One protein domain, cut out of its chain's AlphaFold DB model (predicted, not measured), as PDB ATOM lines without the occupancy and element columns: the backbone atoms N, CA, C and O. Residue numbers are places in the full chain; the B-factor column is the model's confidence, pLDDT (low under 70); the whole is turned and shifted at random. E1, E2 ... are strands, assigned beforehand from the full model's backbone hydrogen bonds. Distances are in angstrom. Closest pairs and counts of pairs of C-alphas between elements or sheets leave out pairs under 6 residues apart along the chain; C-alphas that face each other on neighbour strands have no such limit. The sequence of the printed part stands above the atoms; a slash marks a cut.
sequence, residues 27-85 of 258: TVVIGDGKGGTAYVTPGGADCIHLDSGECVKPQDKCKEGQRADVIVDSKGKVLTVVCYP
ATOM      1  N   THR A  27     362.166 145.789 308.793       94.69
ATOM      2  CA  THR A  27     361.084 144.813 308.788       94.69
ATOM      3  C   THR A  27     361.305 143.818 307.670       94.69
ATOM      4  O   THR A  27     361.572 144.223 306.545       94.69
ATOM      5  N   VAL A  28     361.165 142.527 307.957       95.50
ATOM      6  CA  VAL A  28     361.132 141.499 306.912       95.50
ATOM      7  C   VAL A  28     359.762 140.848 306.902       95.50
ATOM      8  O   VAL A  28     359.270 140.415 307.938       95.50
ATOM      9  N   VAL A  29     359.131 140.809 305.735       96.44
ATOM     10  CA  VAL A  29     357.891 140.062 305.512       96.44
ATOM     11  C   VAL A  29     358.268 138.654 305.069       96.44
ATOM     12  O   VAL A  29     359.058 138.513 304.139       96.44
ATOM     13  N   ILE A  30     357.749 137.633 305.750       95.88
ATOM     14  CA  ILE A  30     358.165 136.228 305.621       95.88
ATOM     15  C   ILE A  30     356.921 135.350 305.514       95.88
ATOM     16  O   ILE A  30     355.980 135.535 306.285       95.88
ATOM     17  N   GLY A  31     356.926 134.387 304.596       89.62
ATOM     18  CA  GLY A  31     355.832 133.433 304.405       89.62
ATOM     19  C   GLY A  31     355.529 133.080 302.951       89.62
ATOM     20  O   GLY A  31     354.642 132.270 302.702       89.62
ATOM     21  N   ASP A  32     356.249 133.657 301.985       81.31
ATOM     22  CA  ASP A  32     356.080 133.340 300.563       81.31
ATOM     23  C   ASP A  32     357.021 132.226 300.072       81.31
ATOM     24  O   ASP A  32     356.969 131.854 298.896       81.31
ATOM     25  N   GLY A  33     357.866 131.695 300.966       79.44
ATOM     26  CA  GLY A  33     358.835 130.644 300.663       79.44
ATOM     27  C   GLY A  33     360.036 131.145 299.857       79.44
ATOM     28  O   GLY A  33     360.711 130.338 299.221       79.44
ATOM     29  N   LYS A  34     360.289 132.463 299.824       82.50
ATOM     30  CA  LYS A  34     361.374 133.069 299.028       82.50
ATOM     31  C   LYS A  34     362.502 133.681 299.862       82.50
ATOM     32  O   LYS A  34     363.313 134.430 299.319       82.50
ATOM     33  N   GLY A  35     362.591 133.369 301.153       85.06
ATOM     34  CA  GLY A  35     363.651 133.868 302.034       85.06
ATOM     35  C   GLY A  35     363.361 135.247 302.640       85.06
ATOM     36  O   GLY A  35     364.274 135.907 303.142       85.06
ATOM     37  N   GLY A  36     362.098 135.678 302.593       91.44
ATOM     38  CA  GLY A  36     361.611 136.952 303.109       91.44
ATOM     39  C   GLY A  36     361.992 138.191 302.288       91.44
ATOM     40  O   GLY A  36     363.047 138.280 301.663       91.44
ATOM     41  N   THR A  37     361.135 139.212 302.337       93.38
ATOM     42  CA  THR A  37     361.360 140.516 301.690       93.38
ATOM     43  C   THR A  37     361.630 141.589 302.738       93.38
ATOM     44  O   THR A  37     360.814 141.798 303.635       93.38
ATOM     45  N   ALA A  38     362.771 142.274 302.637       93.56
ATOM     46  CA  ALA A  38     363.174 143.308 303.586       93.56
ATOM     47  C   ALA A  38     362.700 144.710 303.180       93.56
ATOM     48  O   ALA A  38     362.795 145.120 302.024       93.56
ATOM     49  N   TYR A  39     362.283 145.472 304.182       93.25
ATOM     50  CA  TYR A  39     361.836 146.852 304.093       93.25
ATOM     51  C   TYR A  39     362.545 147.683 305.162       93.25
ATOM     52  O   TYR A  39     362.898 147.192 306.240       93.25
ATOM     53  N   VAL A  40     362.699 148.976 304.889       91.81
ATOM     54  CA  VAL A  40     362.888 149.955 305.966       91.81
ATOM     55  C   VAL A  40     361.573 150.039 306.736       91.81
ATOM     56  O   VAL A  40     360.515 150.162 306.115       91.81
ATOM     57  N   THR A  41     361.621 149.941 308.065       91.19
ATOM     58  CA  THR A  41     360.419 150.039 308.896       91.19
ATOM     59  C   THR A  41     359.792 151.425 308.722       91.19
ATOM     60  O   THR A  41     360.476 152.429 308.934       91.19
ATOM     61  N   PRO A  42     358.510 151.515 308.321       90.56
ATOM     62  CA  PRO A  42     357.847 152.800 308.148       90.56
ATOM     63  C   PRO A  42     357.718 153.559 309.473       90.56
ATOM     64  O   PRO A  42     357.411 152.974 310.511       90.56
ATOM     65  N   GLY A  43     357.915 154.876 309.424       87.19
ATOM     66  CA  GLY A  43     357.677 155.769 310.555       87.19
ATOM     67  C   GLY A  43     356.248 156.322 310.573       87.19
ATOM     68  O   GLY A  43     355.570 156.403 309.550       87.19
ATOM     69  N   GLY A  44     355.789 156.760 311.746       85.50
ATOM     70  CA  GLY A  44     354.520 157.477 311.884       85.50
ATOM     71  C   GLY A  44     353.305 156.680 311.395       85.50
ATOM     72  O   GLY A  44     353.051 155.564 311.852       85.50
ATOM     73  N   ALA A  45     352.514 157.287 310.504       87.38
ATOM     74  CA  ALA A  45     351.266 156.707 310.009       87.38
ATOM     75  C   ALA A  45     351.446 155.755 308.813       87.38
ATOM     76  O   ALA A  45     350.468 155.092 308.452       87.38
ATOM     77  N   ASP A  46     352.647 155.673 308.238       92.62
ATOM     78  CA  ASP A  46     352.936 154.860 307.057       92.62
ATOM     79  C   ASP A  46     352.937 153.356 307.384       92.62
ATOM     80  O   ASP A  46     353.003 152.943 308.547       92.62
ATOM     81  N   CYS A  47     352.821 152.517 306.354       94.44
ATOM     82  CA  CYS A  47     352.765 151.064 306.496       94.44
ATOM     83  C   CYS A  47     353.389 150.334 305.308       94.44
ATOM     84  O   CYS A  47     353.593 150.902 304.235       94.44
ATOM     85  N   ILE A  48     353.663 149.049 305.512       94.69
ATOM     86  CA  ILE A  48     354.066 148.127 304.453       94.69
ATOM     87  C   ILE A  48     352.793 147.589 303.803       94.69
ATOM     88  O   ILE A  48     351.959 146.987 304.479       94.69
ATOM     89  N   HIS A  49     352.646 147.810 302.500       94.06
ATOM     90  CA  HIS A  49     351.547 147.248 301.723       94.06
ATOM     91  C   HIS A  49     351.900 145.837 301.265       94.06
ATOM     92  O   HIS A  49     352.871 145.644 300.534       94.06
ATOM     93  N   LEU A  50     351.107 144.867 301.707       91.94
ATOM     94  CA  LEU A  50     351.198 143.482 301.266       91.94
ATOM     95  C   LEU A  50     350.368 143.269 299.998       91.94
ATOM     96  O   LEU A  50     349.378 143.965 299.766       91.94
ATOM     97  N   ASP A  51     350.714 142.241 299.224       87.44
ATOM     98  CA  ASP A  51     349.971 141.850 298.015       87.44
ATOM     99  C   ASP A  51     348.513 141.458 298.313       87.44
ATOM    100  O   ASP A  51     347.637 141.575 297.456       87.44
ATOM    101  N   SER A  52     348.226 141.053 299.554       87.94
ATOM    102  CA  SER A  52     346.870 140.810 300.058       87.94
ATOM    103  C   SER A  52     346.012 142.080 300.158       87.94
ATOM    104  O   SER A  52     344.805 141.997 300.392       87.94
ATOM    105  N   GLY A  53     346.621 143.260 300.003       88.12
ATOM    106  CA  GLY A  53     346.018 144.568 300.246       88.12
ATOM    107  C   GLY A  53     346.097 145.021 301.707       88.12
ATOM    108  O   GLY A  53     345.663 146.130 302.020       88.12
ATOM    109  N   GLU A  54     346.645 144.196 302.606       90.94
ATOM    110  CA  GLU A  54     346.835 144.554 304.011       90.94
ATOM    111  C   GLU A  54     347.931 145.626 304.170       90.94
ATOM    112  O   GLU A  54     348.950 145.624 303.482       90.94
ATOM    113  N   CYS A  55     347.699 146.567 305.085       93.12
ATOM    114  CA  CYS A  55     348.604 147.664 305.424       93.12
ATOM    115  C   CYS A  55     349.178 147.388 306.815       93.12
ATOM    116  O   CYS A  55     348.507 147.599 307.827       93.12
ATOM    117  N   VAL A  56     350.405 146.868 306.860       94.44
ATOM    118  CA  VAL A  56     351.025 146.367 308.090       94.44
ATOM    119  C   VAL A  56     351.897 147.432 308.727       94.44
ATOM    120  O   VAL A  56     352.760 148.026 308.077       94.44
ATOM    121  N   LYS A  57     351.688 147.637 310.028       94.44
ATOM    122  CA  LYS A  57     352.420 148.593 310.861       94.44
ATOM    123  C   LYS A  57     353.158 147.863 311.981       94.44
ATOM    124  O   LYS A  57     352.620 147.727 313.080       94.44
ATOM    125  N   PRO A  58     354.378 147.354 311.735       92.81
ATOM    126  CA  PRO A  58     355.170 146.686 312.766       92.81
ATOM    127  C   PRO A  58     355.377 147.545 314.021       92.81
ATOM    128  O   PRO A  58     355.453 147.005 315.122       92.81
ATOM    129  N   GLN A  59     355.387 148.873 313.875       90.81
ATOM    130  CA  GLN A  59     355.481 149.845 314.965       90.81
ATOM    131  C   GLN A  59     354.312 149.793 315.968       90.81
ATOM    132  O   GLN A  59     354.460 150.246 317.099       90.81
ATOM    133  N   ASP A  60     353.171 149.196 315.604       92.81
ATOM    134  CA  ASP A  60     352.053 148.988 316.534       92.81
ATOM    135  C   ASP A  60     352.331 147.843 317.531       92.81
ATOM    136  O   ASP A  60     351.609 147.670 318.519       92.81
ATOM    137  N   LYS A  61     353.358 147.024 317.266       93.62
ATOM    138  CA  LYS A  61     353.740 145.849 318.067       93.62
ATOM    139  C   LYS A  61     355.155 145.952 318.626       93.62
ATOM    140  O   LYS A  61     355.380 145.570 319.774       93.62
ATOM    141  N   CYS A  62     356.089 146.452 317.828       93.94
ATOM    142  CA  CYS A  62     357.496 146.558 318.178       93.94
ATOM    143  C   CYS A  62     357.835 147.957 318.685       93.94
ATOM    144  O   CYS A  62     357.229 148.950 318.289       93.94
ATOM    145  N   LYS A  63     358.815 148.038 319.585       90.56
ATOM    146  CA  LYS A  63     359.325 149.316 320.087       90.56
ATOM    147  C   LYS A  63     360.167 150.001 319.011       90.56
ATOM    148  O   LYS A  63     360.752 149.334 318.163       90.56
ATOM    149  N   GLU A  64     360.270 151.322 319.095       86.00
ATOM    150  CA  GLU A  64     361.172 152.115 318.253       86.00
ATOM    151  C   GLU A  64     362.610 151.568 318.304       86.00
ATOM    152  O   GLU A  64     363.082 151.149 319.368       86.00
ATOM    153  N   GLY A  65     363.287 151.521 317.154       84.12
ATOM    154  CA  GLY A  65     364.630 150.963 317.022       84.12
ATOM    155  C   GLY A  65     364.686 149.434 317.009       84.12
ATOM    156  O   GLY A  65     365.768 148.879 316.833       84.12
ATOM    157  N   GLN A  66     363.569 148.720 317.200       90.81
ATOM    158  CA  GLN A  66     363.547 147.263 317.072       90.81
ATOM    159  C   GLN A  66     363.437 146.818 315.620       90.81
ATOM    160  O   GLN A  66     362.876 147.488 314.756       90.81
ATOM    161  N   ARG A  67     363.929 145.608 315.388       92.25
ATOM    162  CA  ARG A  67     363.692 144.861 314.164       92.25
ATOM    163  C   ARG A  67     362.384 144.090 314.287       92.25
ATOM    164  O   ARG A  67     362.095 143.550 315.358       92.25
ATOM    165  N   ALA A  68     361.664 143.964 313.179       95.75
ATOM    166  CA  ALA A  68     360.462 143.148 313.095       95.75
ATOM    167  C   ALA A  68     360.551 142.078 311.999       95.75
ATOM    168  O   ALA A  68     361.073 142.338 310.916       95.75
ATOM    169  N   ASP A  69     359.973 140.910 312.253       96.88
ATOM    170  CA  ASP A  69     359.558 139.979 311.204       96.88
ATOM    171  C   ASP A  69     358.025 139.919 311.190       96.88
ATOM    172  O   ASP A  69     357.391 139.690 312.219       96.88
ATOM    173  N   VAL A  70     357.422 140.155 310.029       97.38
ATOM    174  CA  VAL A  70     355.983 140.010 309.796       97.38
ATOM    175  C   VAL A  70     355.771 138.655 309.142       97.38
ATOM    176  O   VAL A  70     356.163 138.458 307.994       97.38
ATOM    177  N   ILE A  71     355.158 137.727 309.871       97.75
ATOM    178  CA  ILE A  71     354.877 136.384 309.371       97.75
ATOM    179  C   ILE A  71     353.490 136.382 308.739       97.75
ATOM    180  O   ILE A  71     352.502 136.709 309.407       97.75
ATOM    181  N   VAL A  72     353.419 136.012 307.464       96.69
ATOM    182  CA  VAL A  72     352.187 135.965 306.671       96.69
ATOM    183  C   VAL A  72     351.873 134.539 306.227       96.69
ATOM    184  O   VAL A  72     352.773 133.716 306.121       96.69
ATOM    185  N   ASP A  73     350.603 134.230 305.980       94.06
ATOM    186  CA  ASP A  73     350.220 132.981 305.310       94.06
ATOM    187  C   ASP A  73     350.424 133.066 303.783       94.06
ATOM    188  O   ASP A  73     350.722 134.124 303.225       94.06
ATOM    189  N   SER A  74     350.196 131.956 303.082       91.12
ATOM    190  CA  SER A  74     350.257 131.825 301.619       91.12
ATOM    191  C   SER A  74     349.293 132.739 300.853       91.12
ATOM    192  O   SER A  74     349.400 132.863 299.632       91.12
ATOM    193  N   LYS A  75     348.351 133.396 301.539       90.75
ATOM    194  CA  LYS A  75     347.439 134.402 300.971       90.75
ATOM    195  C   LYS A  75     347.890 135.831 301.282       90.75
ATOM    196  O   LYS A  75     347.191 136.775 300.918       90.75
ATOM    197  N   GLY A  76     349.028 135.996 301.953       91.38
ATOM    198  CA  GLY A  76     349.582 137.280 302.360       91.38
ATOM    199  C   GLY A  76     348.870 137.912 303.555       91.38
ATOM    200  O   GLY A  76     348.991 139.120 303.749       91.38
ATOM    201  N   LYS A  77     348.097 137.149 304.336       93.31
ATOM    202  CA  LYS A  77     347.470 137.652 305.563       93.31
ATOM    203  C   LYS A  77     348.459 137.563 306.720       93.31
ATOM    204  O   LYS A  77     349.074 136.518 306.915       93.31
ATOM    205  N   VAL A  78     348.549 138.607 307.544       95.56
ATOM    206  CA  VAL A  78     349.409 138.578 308.737       95.56
ATOM    207  C   VAL A  78     348.899 137.572 309.771       95.56
ATOM    208  O   VAL A  78     347.752 137.629 310.224       95.56
ATOM    209  N   LEU A  79     349.785 136.665 310.181       95.25
ATOM    210  CA  LEU A  79     349.568 135.726 311.280       95.25
ATOM    211  C   LEU A  79     350.149 136.261 312.587       95.25
ATOM    212  O   LEU A  79     349.488 136.214 313.624       95.25
ATOM    213  N   THR A  80     351.376 136.786 312.546       96.94
ATOM    214  CA  THR A  80     352.039 137.364 313.718       96.94
ATOM    215  C   THR A  80     353.128 138.362 313.324       96.94
ATOM    216  O   THR A  80     353.611 138.365 312.193       96.94
ATOM    217  N   VAL A  81     353.523 139.206 314.276       97.25
ATOM    218  CA  VAL A  81     354.683 140.094 314.168       97.25
ATOM    219  C   VAL A  81     355.634 139.742 315.300       97.25
ATOM    220  O   VAL A  81     355.257 139.823 316.470       97.25
ATOM    221  N   VAL A  82     356.860 139.360 314.954       96.94
ATOM    222  CA  VAL A  82     357.919 139.082 315.921       96.94
ATOM    223  C   VAL A  82     358.828 140.293 316.038       96.94
ATOM    224  O   VAL A  82     359.295 140.822 315.033       96.94
ATOM    225  N   CYS A  83     359.089 140.720 317.270       95.44
ATOM    226  CA  CYS A  83     359.950 141.855 317.571       95.44
ATOM    227  C   CYS A  83     361.240 141.369 318.216       95.44
ATOM    228  O   CYS A  83     361.203 140.611 319.186       95.44
ATOM    229  N   TYR A  84     362.368 141.873 317.736       92.44
ATOM    230  CA  TYR A  84     363.678 141.493 318.243       92.44
ATOM    231  C   TYR A  84     364.418 142.700 318.821       92.44
ATOM    232  O   TYR A  84     364.220 143.833 318.366       92.44
ATOM    233  N   PRO A  85     365.300 142.496 319.812       89.25
ATOM    234  CA  PRO A  85     366.307 143.500 320.118       89.25
ATOM    235  C   PRO A  85     367.207 143.680 318.889       89.25
ATOM    236  O   PRO A  85     367.832 142.725 318.445       89.25
TER     237      PRO A  85
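What this domain is: This is residues 27 to 85 of the 258 residues of an uncharacterized protein of Labilithrix luteola (UniProt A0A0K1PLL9). Little regular structure: a small twisted sheet of two hairpins side by side, with the long loop of residues 41 to 66 folded over one face. The 59 printed residues hold four named strands, E1 to E4, and no named helix; the mixed sheet's order is E2, E1, E3, E4. The class is all strand, with 21 residues in named elements; the whole is compact, radius of gyration of the C-alphas 10.5 A, spanning 28 by 22 by 17 A.

How they stand to each other: E1, residues 27 to 30, forms an antiparallel hairpin with E2, residues 37 to 40; N 29 and O 37 are 2.9 A apart. E3, residues 67 to 72, is parallel to E1, with N 70 and O 28 at 2.8 A. E4, residues 78 to 84, forms an antiparallel hairpin with E3; N 82 and O 69 are 2.8 A apart. E2 and E4 are edge strands, apart. The sheet is only just strongly twisted, its C-alphas up to 4.2 A off its best plane.

Where its parts are: E1 begins at C-alpha 27 (361.084, 144.813, 308.788) and spans 9.6 A; E2 spans 10.5 A, E3 16.4 A. E4 spans 17.4 A, to C-alpha 84 (363.678, 141.493, 318.243).

The domain as a whole: The farthest C-alphas, Gly 33 and Gly 44, are 29.4 A apart. The link E2 to E3 is long; within it residues 48 to 49 pair antiparallel with 55 to 56. The printed part has no cut; no printed residue is under pLDDT 70.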